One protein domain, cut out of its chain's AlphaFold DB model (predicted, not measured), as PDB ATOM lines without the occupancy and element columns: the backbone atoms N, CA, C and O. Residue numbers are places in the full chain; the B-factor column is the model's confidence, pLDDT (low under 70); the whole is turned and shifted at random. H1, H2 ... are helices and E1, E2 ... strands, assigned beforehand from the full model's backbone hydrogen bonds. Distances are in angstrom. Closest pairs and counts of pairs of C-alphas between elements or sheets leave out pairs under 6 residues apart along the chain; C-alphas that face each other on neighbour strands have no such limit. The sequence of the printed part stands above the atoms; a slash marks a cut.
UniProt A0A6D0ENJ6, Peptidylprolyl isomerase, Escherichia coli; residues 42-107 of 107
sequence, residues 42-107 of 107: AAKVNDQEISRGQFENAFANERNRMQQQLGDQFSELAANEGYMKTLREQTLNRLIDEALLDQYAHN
ATOM      1  N   ALA A  42     -16.892 -24.769  16.640       78.81
ATOM      2  CA  ALA A  42     -16.246 -25.841  15.891       78.81
ATOM      3  C   ALA A  42     -15.960 -25.395  14.449       78.81
ATOM      4  O   ALA A  42     -14.922 -25.738  13.893       78.81
ATOM      5  N   ALA A  43     -16.856 -24.587  13.876       82.25
ATOM      6  CA  ALA A  43     -16.693 -23.944  12.580       82.25
ATOM      7  C   ALA A  43     -17.528 -22.658  12.521       82.25
ATOM      8  O   ALA A  43     -18.524 -22.522  13.230       82.25
ATOM      9  N   LYS A  44     -17.121 -21.720  11.666       81.50
ATOM     10  CA  LYS A  44     -17.896 -20.523  11.329       81.50
ATOM     11  C   LYS A  44     -18.200 -20.551   9.837       81.50
ATOM     12  O   LYS A  44     -17.286 -20.724   9.034       81.50
ATOM     13  N   VAL A  45     -19.473 -20.410   9.491       83.62
ATOM     14  CA  VAL A  45     -20.006 -20.481   8.129       83.62
ATOM     15  C   VAL A  45     -20.658 -19.135   7.825       83.62
ATOM     16  O   VAL A  45     -21.774 -18.869   8.267       83.62
ATOM     17  N   ASN A  46     -19.944 -18.266   7.105       83.12
ATOM     18  CA  ASN A  46     -20.303 -16.851   6.938       83.12
ATOM     19  C   ASN A  46     -20.517 -16.159   8.304       83.12
ATOM     20  O   ASN A  46     -19.604 -16.142   9.133       83.12
ATOM     21  N   ASP A  47     -21.715 -15.622   8.549       79.88
ATOM     22  CA  ASP A  47     -22.105 -14.974   9.807       79.88
ATOM     23  C   ASP A  47     -22.678 -15.948  10.854       79.88
ATOM     24  O   ASP A  47     -22.936 -15.549  11.989       79.88
ATOM     25  N   GLN A  48     -22.835 -17.233  10.516       79.75
ATOM     26  CA  GLN A  48     -23.365 -18.253  11.421       79.75
ATOM     27  C   GLN A  48     -22.242 -19.065  12.070       79.75
ATOM     28  O   GLN A  48     -21.411 -19.688  11.406       79.75
ATOM     29  N   GLU A  49     -22.227 -19.093  13.399       85.12
ATOM     30  CA  GLU A  49     -21.241 -19.840  14.177       85.12
ATOM     31  C   GLU A  49     -21.822 -21.177  14.640       85.12
ATOM     32  O   GLU A  49     -22.831 -21.231  15.344       85.12
ATOM     33  N   ILE A  50     -21.159 -22.274  14.270       85.62
ATOM     34  CA  ILE A  50     -21.489 -23.618  14.747       85.62
ATOM     35  C   ILE A  50     -20.738 -23.825  16.058       85.62
ATOM     36  O   ILE A  50     -19.518 -24.010  16.075       85.62
ATOM     37  N   SER A  51     -21.460 -23.797  17.178       88.31
ATOM     38  CA  SER A  51     -20.844 -23.982  18.498       88.31
ATOM     39  C   SER A  51     -20.252 -25.389  18.664       88.31
ATOM     40  O   SER A  51     -20.744 -26.366  18.092       88.31
ATOM     41  N   ARG A  52     -19.226 -25.531  19.511       85.38
ATOM     42  CA  ARG A  52     -18.679 -26.847  19.886       85.38
ATOM     43  C   ARG A  52     -19.742 -27.765  20.481       85.38
ATOM     44  O   ARG A  52     -19.804 -28.922  20.093       85.38
ATOM     45  N   GLY A  53     -20.631 -27.234  21.322       86.88
ATOM     46  CA  GLY A  53     -21.727 -28.015  21.900       86.88
ATOM     47  C   GLY A  53     -22.696 -28.556  20.843       86.88
ATOM     48  O   GLY A  53     -23.110 -29.709  20.924       86.88
ATOM     49  N   GLN A  54     -23.021 -27.770  19.809       87.12
ATOM     50  CA  GLN A  54     -23.836 -28.249  18.681       87.12
ATOM     51  C   GLN A  54     -23.137 -29.380  17.923       87.12
ATOM     52  O   GLN A  54     -23.761 -30.401  17.636       87.12
ATOM     53  N   PHE A  55     -21.841 -29.223  17.647       90.62
ATOM     54  CA  PHE A  55     -21.049 -30.259  16.993       90.62
ATOM     55  C   PHE A  55     -20.974 -31.549  17.821       90.62
ATOM     56  O   PHE A  55     -21.230 -32.630  17.297       90.62
ATOM     57  N   GLU A  56     -20.674 -31.450  19.117       90.06
ATOM     58  CA  GLU A  56     -20.592 -32.607  20.015       90.06
ATOM     59  C   GLU A  56     -21.934 -33.333  20.134       90.06
ATOM     60  O   GLU A  56     -21.972 -34.562  20.059       90.06
ATOM     61  N   ASN A  57     -23.042 -32.591  20.228       92.25
ATOM     62  CA  ASN A  57     -24.387 -33.163  20.230       92.25
ATOM     63  C   ASN A  57     -24.698 -33.894  18.915       92.25
ATOM     64  O   ASN A  57     -25.201 -35.019  18.928       92.25
ATOM     65  N   ALA A  58     -24.374 -33.283  17.772       91.31
ATOM     66  CA  ALA A  58     -24.575 -33.891  16.462       91.31
ATOM     67  C   ALA A  58     -23.731 -35.162  16.285       91.31
ATOM     68  O   ALA A  58     -24.237 -36.168  15.792       91.31
ATOM     69  N   PHE A  59     -22.475 -35.136  16.735       92.44
ATOM     70  CA  PHE A  59     -21.569 -36.281  16.679       92.44
ATOM     71  C   PHE A  59     -22.032 -37.411  17.600       92.44
ATOM     72  O   PHE A  59     -22.032 -38.576  17.203       92.44
ATOM     73  N   ALA A  60     -22.471 -37.087  18.819       92.00
ATOM     74  CA  ALA A  60     -23.022 -38.066  19.749       92.00
ATOM     75  C   ALA A  60     -24.279 -38.739  19.177       92.00
ATOM     76  O   ALA A  60     -24.416 -39.958  19.283       92.00
ATOM     77  N   ASN A  61     -25.157 -37.970  18.527       92.38
ATOM     78  CA  ASN A  61     -26.334 -38.504  17.844       92.38
ATOM     79  C   ASN A  61     -25.958 -39.435  16.688       92.38
ATOM     80  O   ASN A  61     -26.520 -40.525  16.588       92.38
ATOM     81  N   GLU A  62     -24.995 -39.043  15.853       89.81
ATOM     82  CA  GLU A  62     -24.532 -39.870  14.733       89.81
ATOM     83  C   GLU A  62     -23.919 -41.183  15.231       89.81
ATOM     84  O   GLU A  62     -24.283 -42.273  14.785       89.81
ATOM     85  N   ARG A  63     -23.064 -41.094  16.254       89.38
ATOM     86  CA  ARG A  63     -22.479 -42.258  16.920       89.38
ATOM     87  C   ARG A  63     -23.548 -43.183  17.499       89.38
ATOM     88  O   ARG A  63     -23.450 -44.392  17.314       89.38
ATOM     89  N   ASN A  64     -24.555 -42.641  18.186       90.44
ATOM     90  CA  ASN A  64     -25.646 -43.433  18.760       90.44
ATOM     91  C   ASN A  64     -26.443 -44.166  17.675       90.44
ATOM     92  O   ASN A  64     -26.741 -45.347  17.837       90.44
ATOM     93  N   ARG A  65     -26.741 -43.507  16.549       90.12
ATOM     94  CA  ARG A  65     -27.426 -44.140  15.410       90.12
ATOM     95  C   ARG A  65     -26.615 -45.297  14.842       90.12
ATOM     96  O   ARG A  65     -27.155 -46.377  14.624       90.12
ATOM     97  N   MET A  66     -25.314 -45.095  14.657       88.12
ATOM     98  CA  MET A  66     -24.441 -46.151  14.152       88.12
ATOM     99  C   MET A  66     -24.274 -47.297  15.149       88.12
ATOM    100  O   MET A  66     -24.305 -48.451  14.738       88.12
ATOM    101  N   GLN A  67     -24.185 -47.010  16.450       86.38
ATOM    102  CA  GLN A  67     -24.200 -48.045  17.489       86.38
ATOM    103  C   GLN A  67     -25.493 -48.863  17.467       86.38
ATOM    104  O   GLN A  67     -25.439 -50.078  17.608       86.38
ATOM    105  N   GLN A  68     -26.647 -48.232  17.242       89.50
ATOM    106  CA  GLN A  68     -27.927 -48.940  17.137       89.50
ATOM    107  C   GLN A  68     -28.009 -49.844  15.900       89.50
ATOM    108  O   GLN A  68     -28.662 -50.883  15.952       89.50
ATOM    109  N   GLN A  69     -27.368 -49.456  14.795       88.50
ATOM    110  CA  GLN A  69     -27.388 -50.218  13.542       88.50
ATOM    111  C   GLN A  69     -26.347 -51.341  13.504       88.50
ATOM    112  O   GLN A  69     -26.635 -52.433  13.022       88.50
ATOM    113  N   LEU A  70     -25.133 -51.067  13.981       87.12
ATOM    114  CA  LEU A  70     -23.982 -51.963  13.863       87.12
ATOM    115  C   LEU A  70     -23.743 -52.789  15.133       87.12
ATOM    116  O   LEU A  70     -23.068 -53.817  15.062       87.12
ATOM    117  N   GLY A  71     -24.281 -52.357  16.278       86.56
ATOM    118  CA  GLY A  71     -24.113 -53.025  17.565       86.56
ATOM    119  C   GLY A  71     -22.637 -53.239  17.895       86.56
ATOM    120  O   GLY A  71     -21.842 -52.298  17.893       86.56
ATOM    121  N   ASP A  72     -22.267 -54.498  18.113       83.56
ATOM    122  CA  ASP A  72     -20.910 -54.901  18.493       83.56
ATOM    123  C   ASP A  72     -19.853 -54.563  17.426       83.56
ATOM    124  O   ASP A  72     -18.726 -54.201  17.767       83.56
ATOM    125  N   GLN A  73     -20.225 -54.561  16.138       83.62
ATOM    126  CA  GLN A  73     -19.311 -54.208  15.041       83.62
ATOM    127  C   GLN A  73     -18.895 -52.732  15.077       83.62
ATOM    128  O   GLN A  73     -17.831 -52.366  14.574       83.62
ATOM    129  N   PHE A  74     -19.701 -51.863  15.699       86.81
ATOM    130  CA  PHE A  74     -19.329 -50.462  15.864       86.81
ATOM    131  C   PHE A  74     -18.080 -50.311  16.736       86.81
ATOM    132  O   PHE A  74     -17.274 -49.424  16.478       86.81
ATOM    133  N   SER A  75     -17.908 -51.156  17.755       82.88
ATOM    134  CA  SER A  75     -16.786 -51.056  18.694       82.88
ATOM    135  C   SER A  75     -15.441 -51.300  18.000       82.88
ATOM    136  O   SER A  75     -14.486 -50.556  18.220       82.88
ATOM    137  N   GLU A  76     -15.389 -52.271  17.082       84.62
ATOM    138  CA  GLU A  76     -14.196 -52.561  16.273       84.62
ATOM    139  C   GLU A  76     -13.860 -51.415  15.310       84.62
ATOM    140  O   GLU A  76     -12.699 -51.028  15.172       84.62
ATOM    141  N   LEU A  77     -14.878 -50.817  14.685       83.94
ATOM    142  CA  LEU A  77     -14.702 -49.660  13.806       83.94
ATOM    143  C   LEU A  77     -14.322 -48.399  14.595       83.94
ATOM    144  O   LEU A  77     -13.470 -47.630  14.162       83.94
ATOM    145  N   ALA A  78     -14.914 -48.187  15.770       84.19
ATOM    146  CA  ALA A  78     -14.636 -47.047  16.638       84.19
ATOM    147  C   ALA A  78     -13.262 -47.115  17.307       84.19
ATOM    148  O   ALA A  78     -12.695 -46.071  17.627       84.19
ATOM    149  N   ALA A  79     -12.703 -48.318  17.463       84.06
ATOM    150  CA  ALA A  79     -11.314 -48.501  17.859       84.06
ATOM    151  C   ALA A  79     -10.329 -47.975  16.796       84.06
ATOM    152  O   ALA A  79      -9.171 -47.703  17.110       84.06
ATOM    153  N   ASN A  80     -10.777 -47.785  15.549       88.62
ATOM    154  CA  ASN A  80      -9.984 -47.152  14.506       88.62
ATOM    155  C   ASN A  80     -10.078 -45.617  14.595       88.62
ATOM    156  O   ASN A  80     -11.108 -45.004  14.293       88.62
ATOM    157  N   GLU A  81      -8.967 -44.969  14.948       83.94
ATOM    158  CA  GLU A  81      -8.894 -43.505  15.055       83.94
ATOM    159  C   GLU A  81      -9.190 -42.784  13.728       83.94
ATOM    160  O   GLU A  81      -9.785 -41.703  13.728       83.94
ATOM    161  N   GLY A  82      -8.816 -43.389  12.595       89.81
ATOM    162  CA  GLY A  82      -9.093 -42.858  11.261       89.81
ATOM    163  C   GLY A  82     -10.590 -42.812  10.968       89.81
ATOM    164  O   GLY A  82     -11.099 -41.782  10.528       89.81
ATOM    165  N   TYR A  83     -11.315 -43.881  11.299       88.50
ATOM    166  CA  TYR A  83     -12.770 -43.933  11.153       88.50
ATOM    167  C   TYR A  83     -13.473 -42.885  12.031       88.50
ATOM    168  O   TYR A  83     -14.331 -42.144  11.550       88.50
ATOM    169  N   MET A  84     -13.056 -42.742  13.295       87.88
ATOM    170  CA  MET A  84     -13.598 -41.719  14.201       87.88
ATOM    171  C   MET A  84     -13.314 -40.289  13.731       87.88
ATOM    172  O   MET A  84     -14.141 -39.396  13.938       87.88
ATOM    173  N   LYS A  85     -12.164 -40.052  13.090       89.56
ATOM    174  CA  LYS A  85     -11.842 -38.759  12.482       89.56
ATOM    175  C   LYS A  85     -12.751 -38.467  11.288       89.56
ATOM    176  O   LYS A  85     -13.367 -37.404  11.270       89.56
ATOM    177  N   THR A  86     -12.898 -39.412  10.361       89.75
ATOM    178  CA  THR A  86     -13.796 -39.272   9.203       89.75
ATOM    179  C   THR A  86     -15.233 -39.019   9.645       89.75
ATOM    180  O   THR A  86     -15.898 -38.145   9.101       89.75
ATOM    181  N   LEU A  87     -15.701 -39.713  10.684       90.50
ATOM    182  CA  LEU A  87     -17.043 -39.509  11.222       90.50
ATOM    183  C   LEU A  87     -17.246 -38.089  11.770       90.50
ATOM    184  O   LEU A  87     -18.289 -37.467  11.549       90.50
ATOM    185  N   ARG A  88     -16.246 -37.561  12.487       90.19
ATOM    186  CA  ARG A  88     -16.257 -36.173  12.966       90.19
ATOM    187  C   ARG A  88     -16.295 -35.184  11.804       90.19
ATOM    188  O   ARG A  88     -17.102 -34.262  11.839       90.19
ATOM    189  N   GLU A  89     -15.476 -35.389  10.777       91.31
ATOM    190  CA  GLU A  89     -15.455 -34.538   9.580       91.31
ATOM    191  C   GLU A  89     -16.792 -34.575   8.828       91.31
ATOM    192  O   GLU A  89     -17.332 -33.525   8.495       91.31
ATOM    193  N   GLN A  90     -17.377 -35.759   8.633       91.94
ATOM    194  CA  GLN A  90     -18.697 -35.918   8.013       91.94
ATOM    195  C   GLN A  90     -19.794 -35.205   8.807       91.94
ATOM    196  O   GLN A  90     -20.629 -34.512   8.228       91.94
ATOM    197  N   THR A  91     -19.772 -35.337  10.135       92.69
ATOM    198  CA  THR A  91     -20.722 -34.641  11.012       92.69
ATOM    199  C   THR A  91     -20.567 -33.128  10.889       92.69
ATOM    200  O   THR A  91     -21.567 -32.421  10.793       92.69
ATOM    201  N   LEU A  92     -19.330 -32.627  10.875       91.88
ATOM    202  CA  LEU A  92     -19.059 -31.199  10.745       91.88
ATOM    203  C   LEU A  92     -19.520 -30.665   9.386       91.88
ATOM    204  O   LEU A  92     -20.226 -29.664   9.350       91.88
ATOM    205  N   ASN A  93     -19.182 -31.355   8.294       92.81
ATOM    206  CA  ASN A  93     -19.604 -30.975   6.945       92.81
ATOM    207  C   ASN A  93     -21.127 -30.929   6.826       92.81
ATOM    208  O   ASN A  93     -21.660 -29.943   6.336       92.81
ATOM    209  N   ARG A  94     -21.844 -31.918   7.375       92.44
ATOM    210  CA  ARG A  94     -23.312 -31.901   7.386       92.44
ATOM    211  C   ARG A  94     -23.878 -30.675   8.108       92.44
ATOM    212  O   ARG A  94     -24.841 -30.092   7.631       92.44
ATOM    213  N   LEU A  95     -23.300 -30.290   9.248       91.44
ATOM    214  CA  LEU A  95     -23.729 -29.085   9.970       91.44
ATOM    215  C   LEU A  95     -23.434 -27.806   9.182       91.44
ATOM    216  O   LEU A  95     -24.210 -26.856   9.251       91.44
ATOM    217  N   ILE A  96     -22.323 -27.778   8.444       91.50
ATOM    218  CA  ILE A  96     -21.985 -26.673   7.544       91.50
ATOM    219  C   ILE A  96     -23.008 -26.592   6.409       91.50
ATOM    220  O   ILE A  96     -23.544 -25.515   6.167       91.50
ATOM    221  N   ASP A  97     -23.322 -27.712   5.762       92.31
ATOM    222  CA  ASP A  97     -24.301 -27.773   4.673       92.31
ATOM    223  C   ASP A  97     -25.699 -27.351   5.147       92.31
ATOM    224  O   ASP A  97     -26.387 -26.600   4.462       92.31
ATOM    225  N   GLU A  98     -26.105 -27.786   6.342       89.56
ATOM    226  CA  GLU A  98     -27.375 -27.400   6.965       89.56
ATOM    227  C   GLU A  98     -27.421 -25.892   7.253       89.56
ATOM    228  O   GLU A  98     -28.407 -25.238   6.923       89.56
ATOM    229  N   ALA A  99     -26.332 -25.317   7.774       88.69
ATOM    230  CA  ALA A  99     -26.212 -23.872   7.976       88.69
ATOM    231  C   ALA A  99     -26.251 -23.090   6.650       88.69
ATOM    232  O   ALA A  99     -26.901 -22.051   6.563       88.69
ATOM    233  N   LEU A 100     -25.590 -23.586   5.600       90.31
ATOM    234  CA  LEU A 100     -25.628 -22.970   4.270       90.31
ATOM    235  C   LEU A 100     -27.029 -23.024   3.654       90.31
ATOM    236  O   LEU A 100     -27.477 -22.042   3.060       90.31
ATOM    237  N   LEU A 101     -27.722 -24.153   3.795       90.50
ATOM    238  CA  LEU A 101     -29.081 -24.319   3.291       90.50
ATOM    239  C   LEU A 101     -30.059 -23.397   4.027       90.50
ATOM    240  O   LEU A 101     -30.901 -22.773   3.386       90.50
ATOM    241  N   ASP A 102     -29.918 -23.281   5.346       88.56
ATOM    242  CA  ASP A 102     -30.732 -22.388   6.171       88.56
ATOM    243  C   ASP A 102     -30.518 -20.914   5.788       88.56
ATOM    244  O   ASP A 102     -31.485 -20.172   5.612       88.56
ATOM    245  N   GLN A 103     -29.267 -20.512   5.538       83.44
ATOM    246  CA  GLN A 103     -28.929 -19.179   5.024       83.44
ATOM    247  C   GLN A 103     -29.506 -18.917   3.632       83.44
ATOM    248  O   GLN A 103     -29.912 -17.792   3.340       83.44
ATOM    249  N   TYR A 104     -29.530 -19.926   2.760       86.62
ATOM    250  CA  TYR A 104     -30.125 -19.795   1.433       86.62
ATOM    251  C   TYR A 104     -31.651 -19.697   1.501       86.62
ATOM    252  O   TYR A 104     -32.237 -18.909   0.774       86.62
ATOM    253  N   ALA A 105     -32.297 -20.469   2.377       87.00
ATOM    254  CA  ALA A 105     -33.750 -20.455   2.542       87.00
ATOM    255  C   ALA A 105     -34.277 -19.168   3.206       87.00
ATOM    256  O   ALA A 105     -35.439 -18.816   3.006       87.00
ATOM    257  N   HIS A 106     -33.440 -18.487   3.996       74.25
ATOM    258  CA  HIS A 106     -33.760 -17.214   4.650       74.25
ATOM    259  C   HIS A 106     -33.329 -15.963   3.851       74.25
ATOM    260  O   HIS A 106     -33.555 -14.851   4.335       74.25
ATOM    261  N   ASN A 107     -32.743 -16.124   2.656       53.78
ATOM    262  CA  ASN A 107     -32.505 -15.050   1.673       53.78
ATOM    263  C   ASN A 107     -33.579 -15.043   0.579       53.78
ATOM    264  O   ASN A 107     -33.865 -13.939   0.063       53.78
TER     265      ASN A 107
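Overview. This is residues 42 to 107 of the 107 residues of the protein "Peptidylprolyl isomerase" of Escherichia coli (UniProt A0A6D0ENJ6). Three helices outline an open triangle: long H3, H1 meeting H3's middle part, and short H2 bridging their spread ends; the small hairpin E1 E2 packs on H3's later half. The 66 printed residues, mostly helix, run E1, E2, H1, H2, H3, with an antiparallel sheet, E1 - E2. The whole is a loose rod, radius of gyration of the C-alphas 13.8 A, spanning 45 by 20 by 16 A.

Arrangement. E1, residues 42 to 45, and E2, 48 to 51, form an antiparallel hairpin; N 42 and O 50 are 2.8 A apart. H3, 81 to 105, comes closest to E1 at C-alphas Ile 96 and Val 45, 6.5 A. H1, 52 to 70, touches H3 with residues 55 to 62 alone, closest C-alphas Phe 59 and Thr 91, 6.0 A, at a steep tilt of 61 degrees, opposite ways. H2, 72 to 78, is close but not clearly touching H1, closest C-alphas Gln 67 and Phe 74, 5.7 A. Every O i to N i+4 pair is within hydrogen-bond range in H1 and H3; H2 has 2 of 3.

Along the chain. E1 spans 10.2 A from C-alpha 42 (-16.246, -25.841, 15.891); E2 9.4, H1 26.4, H2 10.2 A. H3 spans 36.1 A to C-alpha 105 (-33.750, -20.455, 2.542).

Size, cuts and confidence. C-alphas Asp 72 and Asn 107, the farthest apart, are 44.8 A apart. The printed part has no cut, its four links are tight, and residue 107 is under pLDDT 70.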